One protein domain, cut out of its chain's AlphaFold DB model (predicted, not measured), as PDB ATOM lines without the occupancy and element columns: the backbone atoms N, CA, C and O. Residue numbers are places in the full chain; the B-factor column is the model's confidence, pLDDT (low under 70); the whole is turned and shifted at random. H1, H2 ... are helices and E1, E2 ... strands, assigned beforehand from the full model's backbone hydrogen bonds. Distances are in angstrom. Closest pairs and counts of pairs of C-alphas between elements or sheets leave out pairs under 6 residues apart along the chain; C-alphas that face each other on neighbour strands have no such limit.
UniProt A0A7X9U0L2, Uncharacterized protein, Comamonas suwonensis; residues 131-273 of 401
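Overview. This is residues 131 to 273 of the 401 residues of an uncharacterized protein of Comamonas suwonensis (UniProt A0A7X9U0L2). Three small antiparallel sheets stand one after another like blades in a row: E1 to E3, then E4 to E7, then E8 to E11. The first two are face to face as a sandwich, the short helix H2 grazes both the second and the third sheet, and H1 lies out at the far end beyond the first sheet. The printed part has 143 residues, with two named helices and eleven named strands in the order E1 H1 E2 E3 E4 E5 E6 E7 H2 E8 E9 E10 E11, and its class is mostly strand. The sheets run E1 - E2 - E3, E4 - E5 - E6 - E7 and E8 - E9 - E10 - E11. The whole is compact, with a radius of gyration of the C-alphas of 16.2 A, and flat, spanning 44 by 44 by 23 A.

Arrangement. Start with E1, residues 131 to 136, the antiparallel neighbour of E2, residues 152 to 161; look for N 133 and O 158, 2.9 A apart. Between them in the chain comes H1, residues 143 to 146, which is not on any of the three sheets. E2 and E3, residues 164 to 175, form a hairpin, with N 157 and O 169 at 2.8 A; E2 bends by 68 degrees at residue 155 and E3 by 72 degrees at residue 167. Next find a meander, each strand the antiparallel neighbour of the one before: E4, residues 183 to 185, E5, residues 194 to 198, E6, residues 209 to 215, and E7, residues 220 to 223. Its pairs within hydrogen-bond range include N 183 and O 196 at 2.8 A, N 195 and O 212 at 3.0 A, and N 213 and O 222 at 2.8 A. Its pairing is staggered: E6 pairs with E5 over residues 209 to 212 and with E7 over 212 to 215. This sheet and the sheet E1 E2 E3 make a sandwich, two sheets face to face, with best planes 3 degrees apart and the facing parts 10.3 A centre to centre. The closest C-alphas of E3 and E5, those of Ala 173 and Ala 198, are 6.6 A apart. H2, residues 226 to 229, only grazes this second sheet; its closest C-alpha pair with E6 is Gln 229 and Thr 210, 5.8 A. A second meander follows: E8, residues 235 to 237, E9, residues 242 to 250, E10, residues 253 to 262, and E11, residues 265 to 273. Look there for N 235 and O 244 at 2.9 A, N 245 and O 257 at 3.0 A, and N 258 and O 270 at 2.9 A. This sheet is strongly twisted, and H2 only grazes it too, with C-alphas 227 and 266 the closest to E11 at 6.5 A. The closest C-alphas of E4 and E8, those of Val 185 and Phe 236, are 6.9 A apart. H1 and H2 are too short for an O i to N i+4 pair; in each, the one O i to N i+3 pair is within range.

Along the chain. Find C-alpha 131 at (121.487, 82.499, 91.028), where E1 begins its 15.7 A. E2 runs 25.1 A and E3 27.9 A, ending at C-alpha 175, (111.183, 86.183, 109.762). E5 spans 13.8 A, E6 19.1 A and E7 10.1 A, while E4, E8, H1 and H2 are shorter. E9 runs 25.1 A, E10 28.8 A, and E11 24.0 A to C-alpha 273 at (132.114, 95.810, 127.069).

Size, cuts and confidence. The two C-alphas farthest apart, those of Gln 162 and Cys 252, are 49.9 A from each other. The printed part has no cut, and no link is long. The mean pLDDT of the printed part is 94.7; look at residue 148 for the one value under 70.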
ATOM      1  N   GLU A 131     122.857  82.127  90.698       96.56
ATOM      2  CA  GLU A 131     121.487  82.499  91.028       96.56
ATOM      3  C   GLU A 131     121.103  81.804  92.335       96.56
ATOM      4  O   GLU A 131     121.342  80.605  92.501       96.56
ATOM      5  N   LEU A 132     120.513  82.555  93.262       98.06
ATOM      6  CA  LEU A 132     120.014  82.021  94.521       98.06
ATOM      7  C   LEU A 132     118.496  81.922  94.465       98.06
ATOM      8  O   LEU A 132     117.814  82.841  94.000       98.06
ATOM      9  N   ARG A 133     117.965  80.818  94.987       98.19
ATOM     10  CA  ARG A 133     116.535  80.658  95.234       98.19
ATOM     11  C   ARG A 133     116.290  80.174  96.651       98.19
ATOM     12  O   ARG A 133     116.987  79.281  97.123       98.19
ATOM     13  N   LEU A 134     115.315  80.762  97.326       98.19
ATOM     14  CA  LEU A 134     114.903  80.360  98.664       98.19
ATOM     15  C   LEU A 134     113.768  79.352  98.575       98.19
ATOM     16  O   LEU A 134     112.829  79.534  97.805       98.19
ATOM     17  N   MET A 135     113.854  78.312  99.395       98.00
ATOM     18  CA  MET A 135     112.790  77.336  99.583       98.00
ATOM     19  C   MET A 135     111.867  77.827 100.696       98.00
ATOM     20  O   MET A 135     112.099  77.545 101.871       98.00
ATOM     21  N   LEU A 136     110.869  78.623 100.317       96.69
ATOM     22  CA  LEU A 136     109.931  79.288 101.216       96.69
ATOM     23  C   LEU A 136     108.774  78.367 101.613       96.69
ATOM     24  O   LEU A 136     108.309  77.558 100.813       96.69
ATOM     25  N   ASN A 137     108.238  78.552 102.816       94.19
ATOM     26  CA  ASN A 137     106.989  77.917 103.258       94.19
ATOM     27  C   ASN A 137     105.723  78.500 102.594       94.19
ATOM     28  O   ASN A 137     104.640  77.937 102.741       94.19
ATOM     29  N   GLN A 138     105.844  79.632 101.894       92.75
ATOM     30  CA  GLN A 138     104.754  80.296 101.179       92.75
ATOM     31  C   GLN A 138     105.291  81.229 100.073       92.75
ATOM     32  O   GLN A 138     106.423  81.705 100.173       92.75
ATOM     33  N   PRO A 139     104.509  81.517  99.014       93.69
ATOM     34  CA  PRO A 139     104.917  82.448  97.962       93.69
ATOM     35  C   PRO A 139     104.902  83.910  98.429       93.69
ATOM     36  O   PRO A 139     104.084  84.290  99.265       93.69
ATOM     37  N   VAL A 140     105.743  84.747  97.812       94.44
ATOM     38  CA  VAL A 140     105.814  86.197  98.063       94.44
ATOM     39  C   VAL A 140     105.476  86.920  96.760       94.44
ATOM     40  O   VAL A 140     106.297  87.065  95.859       94.44
ATOM     41  N   ARG A 141     104.229  87.361  96.612       92.12
ATOM     42  CA  ARG A 141     103.723  87.932  95.353       92.12
ATOM     43  C   ARG A 141     104.006  89.423  95.250       92.12
ATOM     44  O   ARG A 141     104.165  89.942  94.147       92.12
ATOM     45  N   SER A 142     104.029  90.114  96.383       91.50
ATOM     46  CA  SER A 142     104.237  91.557  96.467       91.50
ATOM     47  C   SER A 142     104.792  91.960  97.831       91.50
ATOM     48  O   SER A 142     104.811  91.162  98.763       91.50
ATOM     49  N   LEU A 143     105.183  93.226  97.979       89.12
ATOM     50  CA  LEU A 143     105.616  93.767  99.269       89.12
ATOM     51  C   LEU A 143     104.528  93.741 100.352       89.12
ATOM     52  O   LEU A 143     104.862  93.760 101.532       89.12
ATOM     53  N   ALA A 144     103.246  93.633  99.986       87.31
ATOM     54  CA  ALA A 144     102.177  93.433 100.966       87.31
ATOM     55  C   ALA A 144     102.336  92.105 101.728       87.31
ATOM     56  O   ALA A 144     101.960  92.019 102.895       87.31
ATOM     57  N   ASP A 145     102.959  91.103 101.099       89.12
ATOM     58  CA  ASP A 145     103.274  89.824 101.735       89.12
ATOM     59  C   ASP A 145     104.500  89.938 102.658       89.12
ATOM     60  O   ASP A 145     104.754  89.042 103.449       89.12
ATOM     61  N   CYS A 146     105.236  91.053 102.616       85.94
ATOM     62  CA  CYS A 146     106.408  91.331 103.451       85.94
ATOM     63  C   CYS A 146     106.090  92.152 104.716       85.94
ATOM     64  O   CYS A 146     107.007  92.686 105.342       85.94
ATOM     65  N   GLY A 147     104.809  92.294 105.070       75.19
ATOM     66  CA  GLY A 147     104.356  93.086 106.214       75.19
ATOM     67  C   GLY A 147     104.854  92.579 107.574       75.19
ATOM     68  O   GLY A 147     105.348  91.464 107.711       75.19
ATOM     69  N   GLN A 148     104.675  93.402 108.613       66.25
ATOM     70  CA  GLN A 148     105.205  93.166 109.970       66.25
ATOM     71  C   GLN A 148     104.727  91.870 110.649       66.25
ATOM     72  O   GLN A 148     105.355  91.432 111.605       66.25
ATOM     73  N   LEU A 149     103.623  91.280 110.184       70.12
ATOM     74  CA  LEU A 149     103.053  90.044 110.734       70.12
ATOM     75  C   LEU A 149     103.388  88.802 109.900       70.12
ATOM     76  O   LEU A 149     102.961  87.705 110.254       70.12
ATOM     77  N   THR A 150     104.108  88.956 108.786       78.50
ATOM     78  CA  THR A 150     104.499  87.811 107.971       78.50
ATOM     79  C   THR A 150     105.774  87.186 108.516       78.50
ATOM     80  O   THR A 150     106.842  87.800 108.489       78.50
ATOM     81  N   GLU A 151     105.674  85.921 108.916       85.94
ATOM     82  CA  GLU A 151     106.826  85.071 109.204       85.94
ATOM     83  C   GLU A 151     107.065  84.098 108.046       85.94
ATOM     84  O   GLU A 151     106.394  83.074 107.902       85.94
ATOM     85  N   LEU A 152     108.030  84.436 107.191       93.31
ATOM     86  CA  LEU A 152     108.525  83.540 106.153       93.31
ATOM     87  C   LEU A 152     109.486  82.540 106.772       93.31
ATOM     88  O   LEU A 152     110.433  82.946 107.435       93.31
ATOM     89  N   GLY A 153     109.264  81.259 106.506       95.06
ATOM     90  CA  GLY A 153     110.208  80.187 106.799       95.06
ATOM     91  C   GLY A 153     110.980  79.796 105.543       95.06
ATOM     92  O   GLY A 153     110.384  79.646 104.476       95.06
ATOM     93  N   VAL A 154     112.291  79.608 105.670       97.50
ATOM     94  CA  VAL A 154     113.201  79.170 104.610       97.50
ATOM     95  C   VAL A 154     113.882  77.884 105.051       97.50
ATOM     96  O   VAL A 154     114.614  77.887 106.033       97.50
ATOM     97  N   SER A 155     113.669  76.798 104.308       97.25
ATOM     98  CA  SER A 155     114.247  75.478 104.623       97.25
ATOM     99  C   SER A 155     115.579  75.203 103.919       97.25
ATOM    100  O   SER A 155     116.369  74.350 104.329       97.25
ATOM    101  N   ALA A 156     115.839  75.904 102.815       98.06
ATOM    102  CA  ALA A 156     117.090  75.808 102.078       98.06
ATOM    103  C   ALA A 156     117.314  77.017 101.167       98.06
ATOM    104  O   ALA A 156     116.370  77.664 100.707       98.06
ATOM    105  N   ILE A 157     118.582  77.248 100.833       98.62
ATOM    106  CA  ILE A 157     119.001  78.053  99.688       98.62
ATOM    107  C   ILE A 157     119.414  77.088  98.576       98.62
ATOM    108  O   ILE A 157     120.336  76.284  98.731       98.62
ATOM    109  N   HIS A 158     118.739  77.155  97.438       98.44
ATOM    110  CA  HIS A 158     119.166  76.491  96.219       98.44
ATOM    111  C   HIS A 158     120.097  77.404  95.420       98.44
ATOM    112  O   HIS A 158     119.780  78.559  95.135       98.44
ATOM    113  N   VAL A 159     121.252  76.863  95.042       98.25
ATOM    114  CA  VAL A 159     122.297  77.561  94.290       98.25
ATOM    115  C   VAL A 159     122.293  77.046  92.858       98.25
ATOM    116  O   VAL A 159     122.528  75.858  92.618       98.25
ATOM    117  N   TYR A 160     122.057  77.941  91.905       97.44
ATOM    118  CA  TYR A 160     121.994  77.649  90.479       97.44
ATOM    119  C   TYR A 160     123.176  78.265  89.732       97.44
ATOM    120  O   TYR A 160     123.574  79.398  89.984       97.44
ATOM    121  N   GLU A 161     123.704  77.541  88.750       94.69
ATOM    122  CA  GLU A 161     124.700  78.036  87.797       94.69
ATOM    123  C   GLU A 161     124.171  77.769  86.393       94.69
ATOM    124  O   GLU A 161     123.867  76.627  86.051       94.69
ATOM    125  N   GLN A 162     124.016  78.824  85.589       91.94
ATOM    126  CA  GLN A 162     123.502  78.718  84.215       91.94
ATOM    127  C   GLN A 162     122.159  77.957  84.126       91.94
ATOM    128  O   GLN A 162     121.924  77.195  83.194       91.94
ATOM    129  N   GLY A 163     121.278  78.141  85.118       93.00
ATOM    130  CA  GLY A 163     119.968  77.481  85.182       93.00
ATOM    131  C   GLY A 163     119.981  76.043  85.715       93.00
ATOM    132  O   GLY A 163     118.916  75.453  85.876       93.00
ATOM    133  N   HIS A 164     121.146  75.483  86.054       95.75
ATOM    134  CA  HIS A 164     121.266  74.151  86.645       95.75
ATOM    135  C   HIS A 164     121.459  74.229  88.159       95.75
ATOM    136  O   HIS A 164     122.334  74.956  88.632       95.75
ATOM    137  N   LEU A 165     120.688  73.445  88.920       97.38
ATOM    138  CA  LEU A 165     120.859  73.327  90.368       97.38
ATOM    139  C   LEU A 165     122.220  72.687  90.676       97.38
ATOM    140  O   LEU A 165     122.472  71.540  90.309       97.38
ATOM    141  N   LYS A 166     123.093  73.433  91.354       97.56
ATOM    142  CA  LYS A 166     124.440  72.995  91.744       97.56
ATOM    143  C   LYS A 166     124.487  72.480  93.166       97.56
ATOM    144  O   LYS A 166     125.190  71.510  93.434       97.56
ATOM    145  N   GLN A 167     123.774  73.145  94.067       98.06
ATOM    146  CA  GLN A 167     123.863  72.860  95.489       98.06
ATOM    147  C   GLN A 167     122.579  73.248  96.215       98.06
ATOM    148  O   GLN A 167     121.880  74.177  95.814       98.06
ATOM    149  N   LYS A 168     122.298  72.534  97.305       98.38
ATOM    150  CA  LYS A 168     121.284  72.890  98.295       98.38
ATOM    151  C   LYS A 168     121.992  73.176  99.613       98.38
ATOM    152  O   LYS A 168     122.759  72.333 100.079       98.38
ATOM    153  N   LEU A 169     121.761  74.350 100.184       98.44
ATOM    154  CA  LEU A 169     122.298  74.765 101.475       98.44
ATOM    155  C   LEU A 169     121.150  74.722 102.490       98.44
ATOM    156  O   LEU A 169     120.249  75.551 102.378       98.44
ATOM    157  N   PRO A 170     121.118  73.751 103.417       97.25
ATOM    158  CA  PRO A 170     120.055  73.678 104.417       97.25
ATOM    159  C   PRO A 170     120.141  74.870 105.377       97.25
ATOM    160  O   PRO A 170     121.239  75.277 105.752       97.25
ATOM    161  N   THR A 171     118.993  75.417 105.764       96.50
ATOM    162  CA  THR A 171     118.854  76.540 106.708       96.50
ATOM    163  C   THR A 171     117.482  76.454 107.369       96.50
ATOM    164  O   THR A 171     116.598  75.773 106.855       96.50
ATOM    165  N   GLU A 172     117.297  77.137 108.489       94.81
ATOM    166  CA  GLU A 172     116.007  77.232 109.180       94.81
ATOM    167  C   GLU A 172     115.690  78.707 109.447       94.81
ATOM    168  O   GLU A 172     115.340  79.108 110.556       94.81
ATOM    169  N   ALA A 173     115.877  79.547 108.424       96.69
ATOM    170  CA  ALA A 173     115.678  80.979 108.579       96.69
ATOM    171  C   ALA A 173     114.182  81.313 108.670       96.69
ATOM    172  O   ALA A 173     113.386  80.856 107.852       96.69
ATOM    173  N   GLN A 174     113.802  82.140 109.637       95.12
ATOM    174  CA  GLN A 174     112.446  82.580 109.908       95.12
ATOM    175  C   GLN A 174     112.395  84.090 110.153       95.12
ATOM    176  O   GLN A 174     113.112  84.623 110.999       95.12
ATOM    177  N   GLY A 175     111.498  84.789 109.462       93.38
ATOM    178  CA  GLY A 175     111.183  86.183 109.762       93.38
ATOM    179  C   GLY A 175     110.631  86.954 108.574       93.38
ATOM    180  O   GLY A 175     110.035  86.387 107.662       93.38
ATOM    181  N   SER A 176     110.815  88.273 108.590       91.81
ATOM    182  CA  SER A 176     110.361  89.142 107.500       91.81
ATOM    183  C   SER A 176     111.130  88.876 106.201       91.81
ATOM    184  O   SER A 176     112.248  88.357 106.227       91.81
ATOM    185  N   CYS A 177     110.581  89.328 105.066       92.31
ATOM    186  CA  CYS A 177     111.262  89.265 103.766       92.31
ATOM    187  C   CYS A 177     112.690  89.799 103.821       92.31
ATOM    188  O   CYS A 177     113.567  89.258 103.165       92.31
ATOM    189  N   TRP A 178     112.937  90.863 104.579       88.44
ATOM    190  CA  TRP A 178     114.262  91.460 104.685       88.44
ATOM    191  C   TRP A 178     115.245  90.609 105.472       88.44
ATOM    192  O   TRP A 178     116.397  90.481 105.073       88.44
ATOM    193  N   LEU A 179     114.783  90.021 106.571       91.75
ATOM    194  CA  LEU A 179     115.633  89.239 107.454       91.75
ATOM    195  C   LEU A 179     116.104  87.946 106.781       91.75
ATOM    196  O   LEU A 179     117.273  87.592 106.877       91.75
ATOM    197  N   VAL A 180     115.201  87.243 106.095       94.31
ATOM    198  CA  VAL A 180     115.491  85.902 105.562       94.31
ATOM    199  C   VAL A 180     116.316  85.913 104.274       94.31
ATOM    200  O   VAL A 180     116.680  84.851 103.764       94.31
ATOM    201  N   GLN A 181     116.608  87.085 103.707       95.50
ATOM    202  CA  GLN A 181     117.412  87.184 102.493       95.50
ATOM    203  C   GLN A 181     118.894  86.903 102.787       95.50
ATOM    204  O   GLN A 181     119.459  87.479 103.718       95.50
ATOM    205  N   PRO A 182     119.560  86.047 101.993       96.69
ATOM    206  CA  PRO A 182     120.997  85.874 102.089       96.69
ATOM    207  C   PRO A 182     121.721  87.094 101.514       96.69
ATOM    208  O   PRO A 182     121.216  87.786 100.629       96.69
ATOM    209  N   SER A 183     122.940  87.316 101.985       94.94
ATOM    210  CA  SER A 183     123.840  88.350 101.489       94.94
ATOM    211  C   SER A 183     125.143  87.736 101.002       94.94
ATOM    212  O   SER A 183     125.671  86.800 101.608       94.94
ATOM    213  N   TRP A 184     125.666  88.294  99.912       95.50
ATOM    214  CA  TRP A 184     127.022  88.014  99.458       95.50
ATOM    215  C   TRP A 184     128.018  88.756 100.346       95.50
ATOM    216  O   TRP A 184     127.875  89.962 100.557       95.50
ATOM    217  N   VAL A 185     129.026  88.046 100.843       95.69
ATOM    218  CA  VAL A 185     130.100  88.587 101.691       95.69
ATOM    219  C   VAL A 185     131.440  87.982 101.270       95.69
ATOM    220  O   VAL A 185     131.473  87.084 100.444       95.69
ATOM    221  N   ASP A 186     132.545  88.479 101.813       96.25
ATOM    222  CA  ASP A 186     133.850  87.811 101.744       96.25
ATOM    223  C   ASP A 186     134.255  87.563 103.192       96.25
ATOM    224  O   ASP A 186     134.766  88.448 103.884       96.25
ATOM    225  N   ALA A 187     133.832  86.409 103.700       97.38
ATOM    226  CA  ALA A 187     133.851  86.099 105.117       97.38
ATOM    227  C   ALA A 187     135.236  85.670 105.593       97.38
ATOM    228  O   ALA A 187     135.553  85.858 106.770       97.38
ATOM    229  N   ASN A 188     136.058  85.118 104.699       97.06
ATOM    230  CA  ASN A 188     137.444  84.740 104.970       97.06
ATOM    231  C   ASN A 188     138.495  85.674 104.345       97.06
ATOM    232  O   ASN A 188     139.689  85.486 104.594       97.06
ATOM    233  N   PHE A 189     138.060  86.720 103.642       96.56
ATOM    234  CA  PHE A 189     138.900  87.724 102.986       96.56
ATOM    235  C   PHE A 189     139.818  87.143 101.903       96.56
ATOM    236  O   PHE A 189     140.917  87.666 101.682       96.56
ATOM    237  N   ASP A 190     139.400  86.052 101.252       95.31
ATOM    238  CA  ASP A 190     140.136  85.409 100.158       95.31
ATOM    239  C   ASP A 190     139.749  85.949  98.767       95.31
ATOM    240  O   ASP A 190     140.360  85.586  97.755       95.31
ATOM    241  N   GLY A 191     138.775  86.864  98.721       94.75
ATOM    242  CA  GLY A 191     138.284  87.517  97.518       94.75
ATOM    243  C   GLY A 191     137.194  86.746  96.771       94.75
ATOM    244  O   GLY A 191     136.698  87.269  95.763       94.75
ATOM    245  N   TRP A 192     136.815  85.541  97.210       96.12
ATOM    246  CA  TRP A 192     135.666  84.804  96.686       96.12
ATOM    247  C   TRP A 192     134.367  85.213  97.397       96.12
ATOM    248  O   TRP A 192     134.363  85.474  98.595       96.12
ATOM    249  N   PRO A 193     133.238  85.287  96.668       95.62
ATOM    250  CA  PRO A 193     131.951  85.582  97.278       95.62
ATOM    251  C   PRO A 193     131.430  84.379  98.077       95.62
ATOM    252  O   PRO A 193     131.082  83.342  97.508       95.62
ATOM    253  N   ASP A 194     131.314  84.577  99.380       97.81
ATOM    254  CA  ASP A 194     130.677  83.719 100.373       97.81
ATOM    255  C   ASP A 194     129.201  84.098 100.574       97.81
ATOM    256  O   ASP A 194     128.730  85.142 100.111       97.81
ATOM    257  N   LEU A 195     128.458  83.260 101.299       97.69
ATOM    258  CA  LEU A 195     127.054  83.500 101.633       97.69
ATOM    259  C   LEU A 195     126.853  83.587 103.137       97.69
ATOM    260  O   LEU A 195     127.305  82.716 103.873       97.69
ATOM    261  N   THR A 196     126.086  84.574 103.586       98.00
ATOM    262  CA  THR A 196     125.578  84.640 104.960       98.00
ATOM    263  C   THR A 196     124.067  84.852 104.959       98.00
ATOM    264  O   THR A 196     123.540  85.529 104.076       98.00
ATOM    265  N   GLN A 197     123.354  84.256 105.912       98.19
ATOM    266  CA  GLN A 197     121.907  84.411 106.067       98.19
ATOM    267  C   GLN A 197     121.540  84.482 107.550       98.19
ATOM    268  O   GLN A 197     121.834  83.555 108.313       98.19
ATOM    269  N   ALA A 198     120.849  85.552 107.942       97.06
ATOM    270  CA  ALA A 198     120.258  85.658 109.269       97.06
ATOM    271  C   ALA A 198     119.218  84.548 109.483       97.06
ATOM    272  O   ALA A 198     118.454  84.214 108.580       97.06
ATOM    273  N   GLN A 199     119.204  83.963 110.680       96.19
ATOM    274  CA  GLN A 199     118.324  82.844 111.007       96.19
ATOM    275  C   GLN A 199     116.988  83.339 111.550       96.19
ATOM    276  O   GLN A 199     115.963  83.037 110.975       96.19
ATOM    277  N   HIS A 200     116.956  84.129 112.615       94.12
ATOM    278  CA  HIS A 200     115.706  84.695 113.129       94.12
ATOM    279  C   HIS A 200     115.986  85.972 113.905       94.12
ATOM    280  O   HIS A 200     117.111  86.188 114.349       94.12
ATOM    281  N   LEU A 201     114.975  86.825 114.068       92.25
ATOM    282  CA  LEU A 201     115.101  88.072 114.816       92.25
ATOM    283  C   LEU A 201     114.820  87.788 116.299       92.25
ATOM    284  O   LEU A 201     113.668  87.517 116.643       92.25
ATOM    285  N   PRO A 202     115.824  87.839 117.193       91.31
ATOM    286  CA  PRO A 202     115.569  87.726 118.619       91.31
ATOM    287  C   PRO A 202     115.045  89.059 119.174       91.31
ATOM    288  O   PRO A 202     114.983  90.073 118.484       91.31
ATOM    289  N   ALA A 203     114.730  89.100 120.471       86.25
ATOM    290  CA  ALA A 203     114.333  90.338 121.155       86.25
ATOM    291  C   ALA A 203     115.447  91.415 121.205       86.25
ATOM    292  O   ALA A 203     115.217  92.552 121.624       86.25
ATOM    293  N   GLY A 204     116.676  91.060 120.825       85.06
ATOM    294  CA  GLY A 204     117.848  91.928 120.846       85.06
ATOM    295  C   GLY A 204     118.565  92.002 119.496       85.06
ATOM    296  O   GLY A 204     118.191  91.314 118.553       85.06
ATOM    297  N   PRO A 205     119.627  92.816 119.409       89.00
ATOM    298  CA  PRO A 205     120.400  93.005 118.185       89.00
ATOM    299  C   PRO A 205     121.293  91.807 117.826       89.00
ATOM    300  O   PRO A 205     121.937  91.846 116.786       89.00
ATOM    301  N   ASN A 206     121.352  90.758 118.653       95.31
ATOM    302  CA  ASN A 206     122.249  89.610 118.485       95.31
ATOM    303  C   ASN A 206     121.612  88.551 117.564       95.31
ATOM    304  O   ASN A 206     121.200  87.491 118.030       95.31
ATOM    305  N   ILE A 207     121.493  88.839 116.269       96.75
ATOM    306  CA  ILE A 207     120.825  87.973 115.289       96.75
ATOM    307  C   ILE A 207     121.744  86.794 114.918       96.75
ATOM    308  O   ILE A 207     122.809  87.020 114.338       96.75
ATOM    309  N   PRO A 208     121.380  85.532 115.207       97.50
ATOM    310  CA  PRO A 208     122.162  84.388 114.748       97.50
ATOM    311  C   PRO A 208     122.167  84.320 113.219       97.50
ATOM    312  O   PRO A 208     121.175  84.653 112.570       97.50
ATOM    313  N   SER A 209     123.283  83.888 112.635       97.12
ATOM    314  CA  SER A 209     123.453  83.793 111.182       97.12
ATOM    315  C   SER A 209     124.143  82.490 110.807       97.12
ATOM    316  O   SER A 209     125.026  82.029 111.524       97.12
ATOM    317  N   THR A 210     123.779  81.932 109.655       98.44
ATOM    318  CA  THR A 210     124.519  80.826 109.043       98.44
ATOM    319  C   THR A 210     125.389  81.380 107.930       98.44
ATOM    320  O   THR A 210     124.892  82.091 107.056       98.44
ATOM    321  N   THR A 211     126.684  81.066 107.956       98.62
ATOM    322  CA  THR A 211     127.642  81.517 106.936       98.62
ATOM    323  C   THR A 211     128.297  80.329 106.241       98.62
ATOM    324  O   THR A 211     128.871  79.453 106.895       98.62
ATOM    325  N   TRP A 212     128.239  80.307 104.913       98.69
ATOM    326  CA  TRP A 212     128.894  79.324 104.060       98.69
ATOM    327  C   TRP A 212     130.042  79.969 103.292       98.69
ATOM    328  O   TRP A 212     129.842  80.959 102.591       98.69
ATOM    329  N   LEU A 213     131.221  79.363 103.394       98.44
ATOM    330  CA  LEU A 213     132.422  79.768 102.675       98.44
ATOM    331  C   LEU A 213     132.462  79.089 101.305       98.44
ATOM    332  O   LEU A 213     132.176  77.896 101.197       98.44
ATOM    333  N   TYR A 214     132.827  79.805 100.255       98.12
ATOM    334  CA  TYR A 214     133.050  79.220  98.947       98.12
ATOM    335  C   TYR A 214     134.408  78.512  98.917       98.12
ATOM    336  O   TYR A 214     135.453  79.118  99.112       98.12
ATOM    337  N   ASP A 215     134.414  77.208  98.641       97.38
ATOM    338  CA  ASP A 215     135.638  76.439  98.418       97.38
ATOM    339  C   ASP A 215     135.942  76.431  96.908       97.38
ATOM    340  O   ASP A 215     135.282  75.695  96.160       97.38
ATOM    341  N   PRO A 216     136.925  77.209  96.410       95.56
ATOM    342  CA  PRO A 216     137.220  77.278  94.980       95.56
ATOM    343  C   PRO A 216     137.819  75.982  94.421       95.56
ATOM    344  O   PRO A 216     137.678  75.715  93.225       95.56
ATOM    345  N   ALA A 217     138.451  75.150  95.260       96.38
ATOM    346  CA  ALA A 217     138.988  73.860  94.836       96.38
ATOM    347  C   ALA A 217     137.858  72.853  94.585       96.38
ATOM    348  O   ALA A 217     137.885  72.118  93.595       96.38
ATOM    349  N   LYS A 218     136.834  72.857  95.446       95.56
ATOM    350  CA  LYS A 218     135.642  72.003  95.305       95.56
ATOM    351  C   LYS A 218     134.536  72.632  94.453       95.56
ATOM    352  O   LYS A 218     133.623  71.924  94.035       95.56
ATOM    353  N   LYS A 219     134.625  73.934  94.168       94.75
ATOM    354  CA  LYS A 219     133.629  74.746  93.447       94.75
ATOM    355  C   LYS A 219     132.233  74.678  94.075       94.75
ATOM    356  O   LYS A 219     131.235  74.583  93.360       94.75
ATOM    357  N   GLN A 220     132.173  74.709  95.401       96.81
ATOM    358  CA  GLN A 220     130.933  74.602  96.170       96.81
ATOM    359  C   GLN A 220     131.023  75.427  97.451       96.81
ATOM    360  O   GLN A 220     132.118  75.674  97.954       96.81
ATOM    361  N   PHE A 221     129.878  75.784  98.013       98.50
ATOM    362  CA  PHE A 221     129.805  76.388  99.335       98.50
ATOM    363  C   PHE A 221     129.951  75.308 100.413       98.50
ATOM    364  O   PHE A 221     129.393  74.217 100.305       98.50
ATOM    365  N   VAL A 222     130.705  75.585 101.464       98.12
ATOM    366  CA  VAL A 222     130.874  74.717 102.630       98.12
ATOM    367  C   VAL A 222     130.475  75.495 103.871       98.12
ATOM    368  O   VAL A 222     130.709  76.697 103.949       98.12
ATOM    369  N   LEU A 223     129.848  74.837 104.844       98.31
ATOM    370  CA  LEU A 223     129.517  75.500 106.102       98.31
ATOM    371  C   LEU A 223     130.807  76.038 106.743       98.31
ATOM    372  O   LEU A 223     131.790  75.303 106.865       98.31
ATOM    373  N   GLY A 224     130.809  77.320 107.114       97.94
ATOM    374  CA  GLY A 224     131.937  77.933 107.807       97.94
ATOM    375  C   GLY A 224     132.189  77.282 109.173       97.94
ATOM    376  O   GLY A 224     131.293  76.631 109.717       97.94
ATOM    377  N   PRO A 225     133.381  77.459 109.763       97.69
ATOM    378  CA  PRO A 225     133.715  76.850 111.048       97.69
ATOM    379  C   PRO A 225     132.761  77.301 112.158       97.69
ATOM    380  O   PRO A 225     132.200  78.393 112.094       97.69
ATOM    381  N   GLN A 226     132.630  76.495 113.214       97.19
ATOM    382  CA  GLN A 226     131.747  76.787 114.350       97.19
ATOM    383  C   GLN A 226     131.981  78.187 114.940       97.19
ATOM    384  O   GLN A 226     131.025  78.922 115.148       97.19
ATOM    385  N   ALA A 227     133.246  78.595 115.093       97.62
ATOM    386  CA  ALA A 227     133.604  79.923 115.592       97.62
ATOM    387  C   ALA A 227     133.029  81.081 114.753       97.62
ATOM    388  O   ALA A 227     132.878  82.177 115.274       97.62
ATOM    389  N   LEU A 228     132.722  80.861 113.467       98.50
ATOM    390  CA  LEU A 228     132.038  81.835 112.613       98.50
ATOM    391  C   LEU A 228     130.516  81.792 112.806       98.50
ATOM    392  O   LEU A 228     129.881  82.841 112.807       98.50
ATOM    393  N   GLN A 229     129.937  80.601 112.989       98.00
ATOM    394  CA  GLN A 229     128.491  80.438 113.207       98.00
ATOM    395  C   GLN A 229     128.035  81.006 114.562       98.00
ATOM    396  O   GLN A 229     126.884  81.399 114.718       98.00
ATOM    397  N   GLU A 230     128.935  81.060 115.546       97.06
ATOM    398  CA  GLU A 230     128.663  81.608 116.881       97.06
ATOM    399  C   GLU A 230     128.669  83.147 116.925       97.06
ATOM    400  O   GLU A 230     128.240  83.735 117.919       97.06
ATOM    401  N   ILE A 231     129.126  83.820 115.861       98.19
ATOM    402  CA  ILE A 231     129.122  85.284 115.787       98.19
ATOM    403  C   ILE A 231     127.720  85.755 115.405       98.19
ATOM    404  O   ILE A 231     127.272  85.585 114.272       98.19
ATOM    405  N   THR A 232     127.029  86.397 116.342       96.94
ATOM    406  CA  THR A 232     125.734  87.029 116.075       96.94
ATOM    407  C   THR A 232     125.904  88.367 115.361       96.94
ATOM    408  O   THR A 232     126.820  89.120 115.688       96.94
ATOM    409  N   SER A 233     125.006  88.695 114.434       96.62
ATOM    410  CA  SER A 233     125.025  89.921 113.623       96.62
ATOM    411  C   SER A 233     126.414  90.252 113.054       96.62
ATOM    412  O   SER A 233     126.919  91.354 113.285       96.62
ATOM    413  N   PRO A 234     127.077  89.303 112.361       97.88
ATOM    414  CA  PRO A 234     128.431  89.508 111.878       97.88
ATOM    415  C   PRO A 234     128.457  90.578 110.784       97.88
ATOM    416  O   PRO A 234     127.670  90.546 109.838       97.88
ATOM    417  N   VAL A 235     129.421  91.491 110.877       97.50
ATOM    418  CA  VAL A 235     129.739  92.445 109.814       97.50
ATOM    419  C   VAL A 235     131.159  92.200 109.321       97.50
ATOM    420  O   VAL A 235     132.097  92.087 110.111       97.50
ATOM    421  N   PHE A 236     131.314  92.133 107.999       96.81
ATOM    422  CA  PHE A 236     132.564  91.793 107.322       96.81
ATOM    423  C   PHE A 236     133.230  93.055 106.761       96.81
ATOM    424  O   PHE A 236     132.854  93.565 105.706       96.81
ATOM    425  N   ASP A 237     134.234  93.577 107.467       95.56
ATOM    426  CA  ASP A 237     135.036  94.712 107.014       95.56
ATOM    427  C   ASP A 237     136.202  94.213 106.156       95.56
ATOM    428  O   ASP A 237     137.279  93.882 106.660       95.56
ATOM    429  N   ALA A 238     135.988  94.190 104.839       92.19
ATOM    430  CA  ALA A 238     137.002  93.781 103.870       92.19
ATOM    431  C   ALA A 238     138.249  94.687 103.880       92.19
ATOM    432  O   ALA A 238     139.353  94.213 103.619       92.19
ATOM    433  N   LYS A 239     138.113  95.980 104.221       92.12
ATOM    434  CA  LYS A 239     139.245  96.923 104.245       92.12
ATOM    435  C   LYS A 239     140.181  96.625 105.412       92.12
ATOM    436  O   LYS A 239     141.399  96.682 105.252       92.12
ATOM    437  N   ALA A 240     139.622  96.340 106.586       93.81
ATOM    438  CA  ALA A 240     140.399  95.964 107.764       93.81
ATOM    439  C   ALA A 240     140.716  94.459 107.824       93.81
ATOM    440  O   ALA A 240     141.532  94.049 108.654       93.81
ATOM    441  N   GLN A 241     140.068  93.651 106.979       95.62
ATOM    442  CA  GLN A 241     140.025  92.189 107.064       95.62
ATOM    443  C   GLN A 241     139.644  91.740 108.479       95.62
ATOM    444  O   GLN A 241     140.393  91.036 109.169       95.62
ATOM    445  N   ARG A 242     138.511  92.256 108.962       97.25
ATOM    446  CA  ARG A 242     137.955  91.954 110.287       97.25
ATOM    447  C   ARG A 242     136.494  91.570 110.176       97.25
ATOM    448  O   ARG A 242     135.754  92.158 109.394       97.25
ATOM    449  N   ILE A 243     136.092  90.621 111.010       98.50
ATOM    450  CA  ILE A 243     134.681  90.385 111.310       98.50
ATOM    451  C   ILE A 243     134.421  91.063 112.645       98.50
ATOM    452  O   ILE A 243     135.219  90.890 113.568       98.50
ATOM    453  N   TYR A 244     133.356  91.839 112.768       98.25
ATOM    454  CA  TYR A 244     132.968  92.395 114.058       98.25
ATOM    455  C   TYR A 244     131.498  92.141 114.355       98.25
ATOM    456  O   TYR A 244     130.691  91.933 113.449       98.25
ATOM    457  N   SER A 245     131.181  92.142 115.643       97.88
ATOM    458  CA  SER A 245     129.828  92.027 116.167       97.88
ATOM    459  C   SER A 245     129.645  93.078 117.248       97.88
ATOM    460  O   SER A 245     130.418  93.118 118.208       97.88
ATOM    461  N   GLU A 246     128.647  93.939 117.074       96.44
ATOM    462  CA  GLU A 246     128.160  94.815 118.137       96.44
ATOM    463  C   GLU A 246     126.970  94.119 118.795       96.44
ATOM    464  O   GLU A 246     125.971  93.817 118.139       96.44
ATOM    465  N   TRP A 247     127.091  93.826 120.086       95.69
ATOM    466  CA  TRP A 247     126.148  92.976 120.804       95.69
ATOM    467  C   TRP A 247     125.545  93.684 122.011       95.69
ATOM    468  O   TRP A 247     126.086  94.653 122.549       95.69
ATOM    469  N   ARG A 248     124.399  93.167 122.461       94.62
ATOM    470  CA  ARG A 248     123.705  93.610 123.674       94.62
ATOM    471  C   ARG A 248     123.353  92.419 124.555       94.62
ATOM    472  O   ARG A 248     122.623  91.533 124.113       94.62
ATOM    473  N   ALA A 249     123.831  92.415 125.796       90.12
ATOM    474  CA  ALA A 249     123.506  91.373 126.771       90.12
ATOM    475  C   ALA A 249     122.297  91.747 127.649       90.12
ATOM    476  O   ALA A 249     121.543  90.873 128.070       90.12
ATOM    477  N   SER A 250     122.072  93.040 127.908       86.44
ATOM    478  CA  SER A 250     120.931  93.548 128.692       86.44
ATOM    479  C   SER A 250     120.550  94.975 128.270       86.44
ATOM    480  O   SER A 250     121.105  95.496 127.307       86.44
ATOM    481  N   CYS A 251     119.639  95.652 128.985       82.00
ATOM    482  CA  CYS A 251     119.352  97.083 128.757       82.00
ATOM    483  C   CYS A 251     120.601  97.971 128.778       82.00
ATOM    484  O   CYS A 251     120.607  99.057 128.207       82.00
ATOM    485  N   CYS A 252     121.616  97.522 129.509       83.06
ATOM    486  CA  CYS A 252     122.640  98.372 130.081       83.06
ATOM    487  C   CYS A 252     124.039  97.736 129.945       83.06
ATOM    488  O   CYS A 252     125.007  98.241 130.500       83.06
ATOM    489  N   SER A 253     124.143  96.630 129.195       90.94
ATOM    490  CA  SER A 253     125.392  95.959 128.826       90.94
ATOM    491  C   SER A 253     125.423  95.767 127.311       90.94
ATOM    492  O   SER A 253     124.574  95.079 126.731       90.94
ATOM    493  N   HIS A 254     126.402  96.424 126.694       94.62
ATOM    494  CA  HIS A 254     126.665  96.415 125.261       94.62
ATOM    495  C   HIS A 254     128.153  96.179 125.040       94.62
ATOM    496  O   HIS A 254     128.972  96.568 125.874       94.62
ATOM    497  N   GLY A 255     128.529  95.614 123.904       96.56
ATOM    498  CA  GLY A 255     129.934  95.401 123.611       96.56
ATOM    499  C   GLY A 255     130.235  95.210 122.142       96.56
ATOM    500  O   GLY A 255     129.346  95.214 121.291       96.56
ATOM    501  N   VAL A 256     131.527  95.085 121.869       97.81
ATOM    502  CA  VAL A 256     132.069  94.854 120.535       97.81
ATOM    503  C   VAL A 256     133.084  93.732 120.618       97.81
ATOM    504  O   VAL A 256     134.072  93.848 121.348       97.81
ATOM    505  N   ASP A 257     132.873  92.700 119.812       98.19
ATOM    506  CA  ASP A 257     133.842  91.636 119.575       98.19
ATOM    507  C   ASP A 257     134.418  91.801 118.164       98.19
ATOM    508  O   ASP A 257     133.684  92.033 117.202       98.19
ATOM    509  N   ILE A 258     135.742  91.696 118.030       98.12
ATOM    510  CA  ILE A 258     136.447  91.753 116.746       98.12
ATOM    511  C   ILE A 258     137.210  90.451 116.546       98.12
ATOM    512  O   ILE A 258     137.993  90.035 117.403       98.12
ATOM    513  N   TYR A 259     137.046  89.859 115.372       98.44
ATOM    514  CA  TYR A 259     137.643  88.599 114.970       98.44
ATOM    515  C   TYR A 259     138.538  88.781 113.745       98.44
ATOM    516  O   TYR A 259     138.336  89.672 112.912       98.44
ATOM    517  N   ALA A 260     139.547  87.923 113.634       97.75
ATOM    518  CA  ALA A 260     140.428  87.859 112.478       97.75
ATOM    519  C   ALA A 260     140.788  86.408 112.160       97.75
ATOM    520  O   ALA A 260     140.983  85.593 113.062       97.75
ATOM    521  N   TRP A 261     140.942  86.110 110.874       97.56
ATOM    522  CA  TRP A 261     141.491  84.835 110.430       97.56
ATOM    523  C   TRP A 261     142.987  84.762 110.736       97.56
ATOM    524  O   TRP A 261     143.766  85.654 110.385       97.56
ATOM    525  N   LYS A 262     143.384  83.695 111.425       95.81
ATOM    526  CA  LYS A 262     144.767  83.301 111.710       95.81
ATOM    527  C   LYS A 262     145.069  81.975 111.004       95.81
ATOM    528  O   LYS A 262     144.131  81.290 110.599       95.81
ATOM    529  N   PRO A 263     146.346  81.567 110.870       93.88
ATOM    530  CA  PRO A 263     146.693  80.286 110.245       93.88
ATOM    531  C   PRO A 263     145.962  79.073 110.843       93.88
ATOM    532  O   PRO A 263     145.645  78.132 110.124       93.88
ATOM    533  N   GLN A 264     145.676  79.109 112.145       92.44
ATOM    534  CA  GLN A 264     144.962  78.065 112.880       92.44
ATOM    535  C   GLN A 264     143.427  78.148 112.786       92.44
ATOM    536  O   GLN A 264     142.751  77.213 113.208       92.44
ATOM    537  N   GLY A 265     142.868  79.237 112.249       95.62
ATOM    538  CA  GLY A 265     141.425  79.460 112.158       95.62
ATOM    539  C   GLY A 265     140.995  80.870 112.563       95.62
ATOM    540  O   GLY A 265     141.816  81.762 112.776       95.62
ATOM    541  N   LEU A 266     139.682  81.075 112.632       98.00
ATOM    542  CA  LEU A 266     139.079  82.333 113.061       98.00
ATOM    543  C   LEU A 266     139.215  82.504 114.581       98.00
ATOM    544  O   LEU A 266     138.822  81.620 115.337       98.00
ATOM    545  N   GLU A 267     139.727  83.652 115.024       97.50
ATOM    546  CA  GLU A 267     139.924  83.954 116.447       97.50
ATOM    547  C   GLU A 267     139.382  85.333 116.813       97.50
ATOM    548  O   GLU A 267     139.512  86.284 116.037       97.50
ATOM    549  N   ARG A 268     138.846  85.469 118.033       97.69
ATOM    550  CA  ARG A 268     138.533  86.776 118.619       97.69
ATOM    551  C   ARG A 268     139.830  87.467 119.032       97.69
ATOM    552  O   ARG A 268     140.530  87.002 119.926       97.69
ATOM    553  N   VAL A 269     140.148  88.580 118.379       96.12
ATOM    554  CA  VAL A 269     141.400  89.332 118.568       96.12
ATOM    555  C   VAL A 269     141.239  90.579 119.434       96.12
ATOM    556  O   VAL A 269     142.236  91.103 119.925       96.12
ATOM    557  N   ALA A 270     140.012  91.063 119.624       95.62
ATOM    558  CA  ALA A 270     139.704  92.130 120.568       95.62
ATOM    559  C   ALA A 270     138.265  91.999 121.078       95.62
ATOM    560  O   ALA A 270     137.395  91.490 120.374       95.62
ATOM    561  N   GLN A 271     138.036  92.487 122.293       96.38
ATOM    562  CA  GLN A 271     136.718  92.590 122.906       96.38
ATOM    563  C   GLN A 271     136.685  93.810 123.827       96.38
ATOM    564  O   GLN A 271     137.681  94.126 124.484       96.38
ATOM    565  N   ALA A 272     135.537  94.474 123.887       95.50
ATOM    566  CA  ALA A 272     135.232  95.456 124.913       95.50
ATOM    567  C   ALA A 272     133.751  95.402 125.273       95.50
ATOM    568  O   ALA A 272     132.904  95.176 124.415       95.50
ATOM    569  N   GLU A 273     133.463  95.677 126.537       95.62
ATOM    570  CA  GLU A 273     132.114  95.810 127.069       95.62
ATOM    571  C   GLU A 273     131.968  97.187 127.706       95.62
ATOM    572  O   GLU A 273     132.931  97.756 128.224       95.62
TER     573      GLU A 273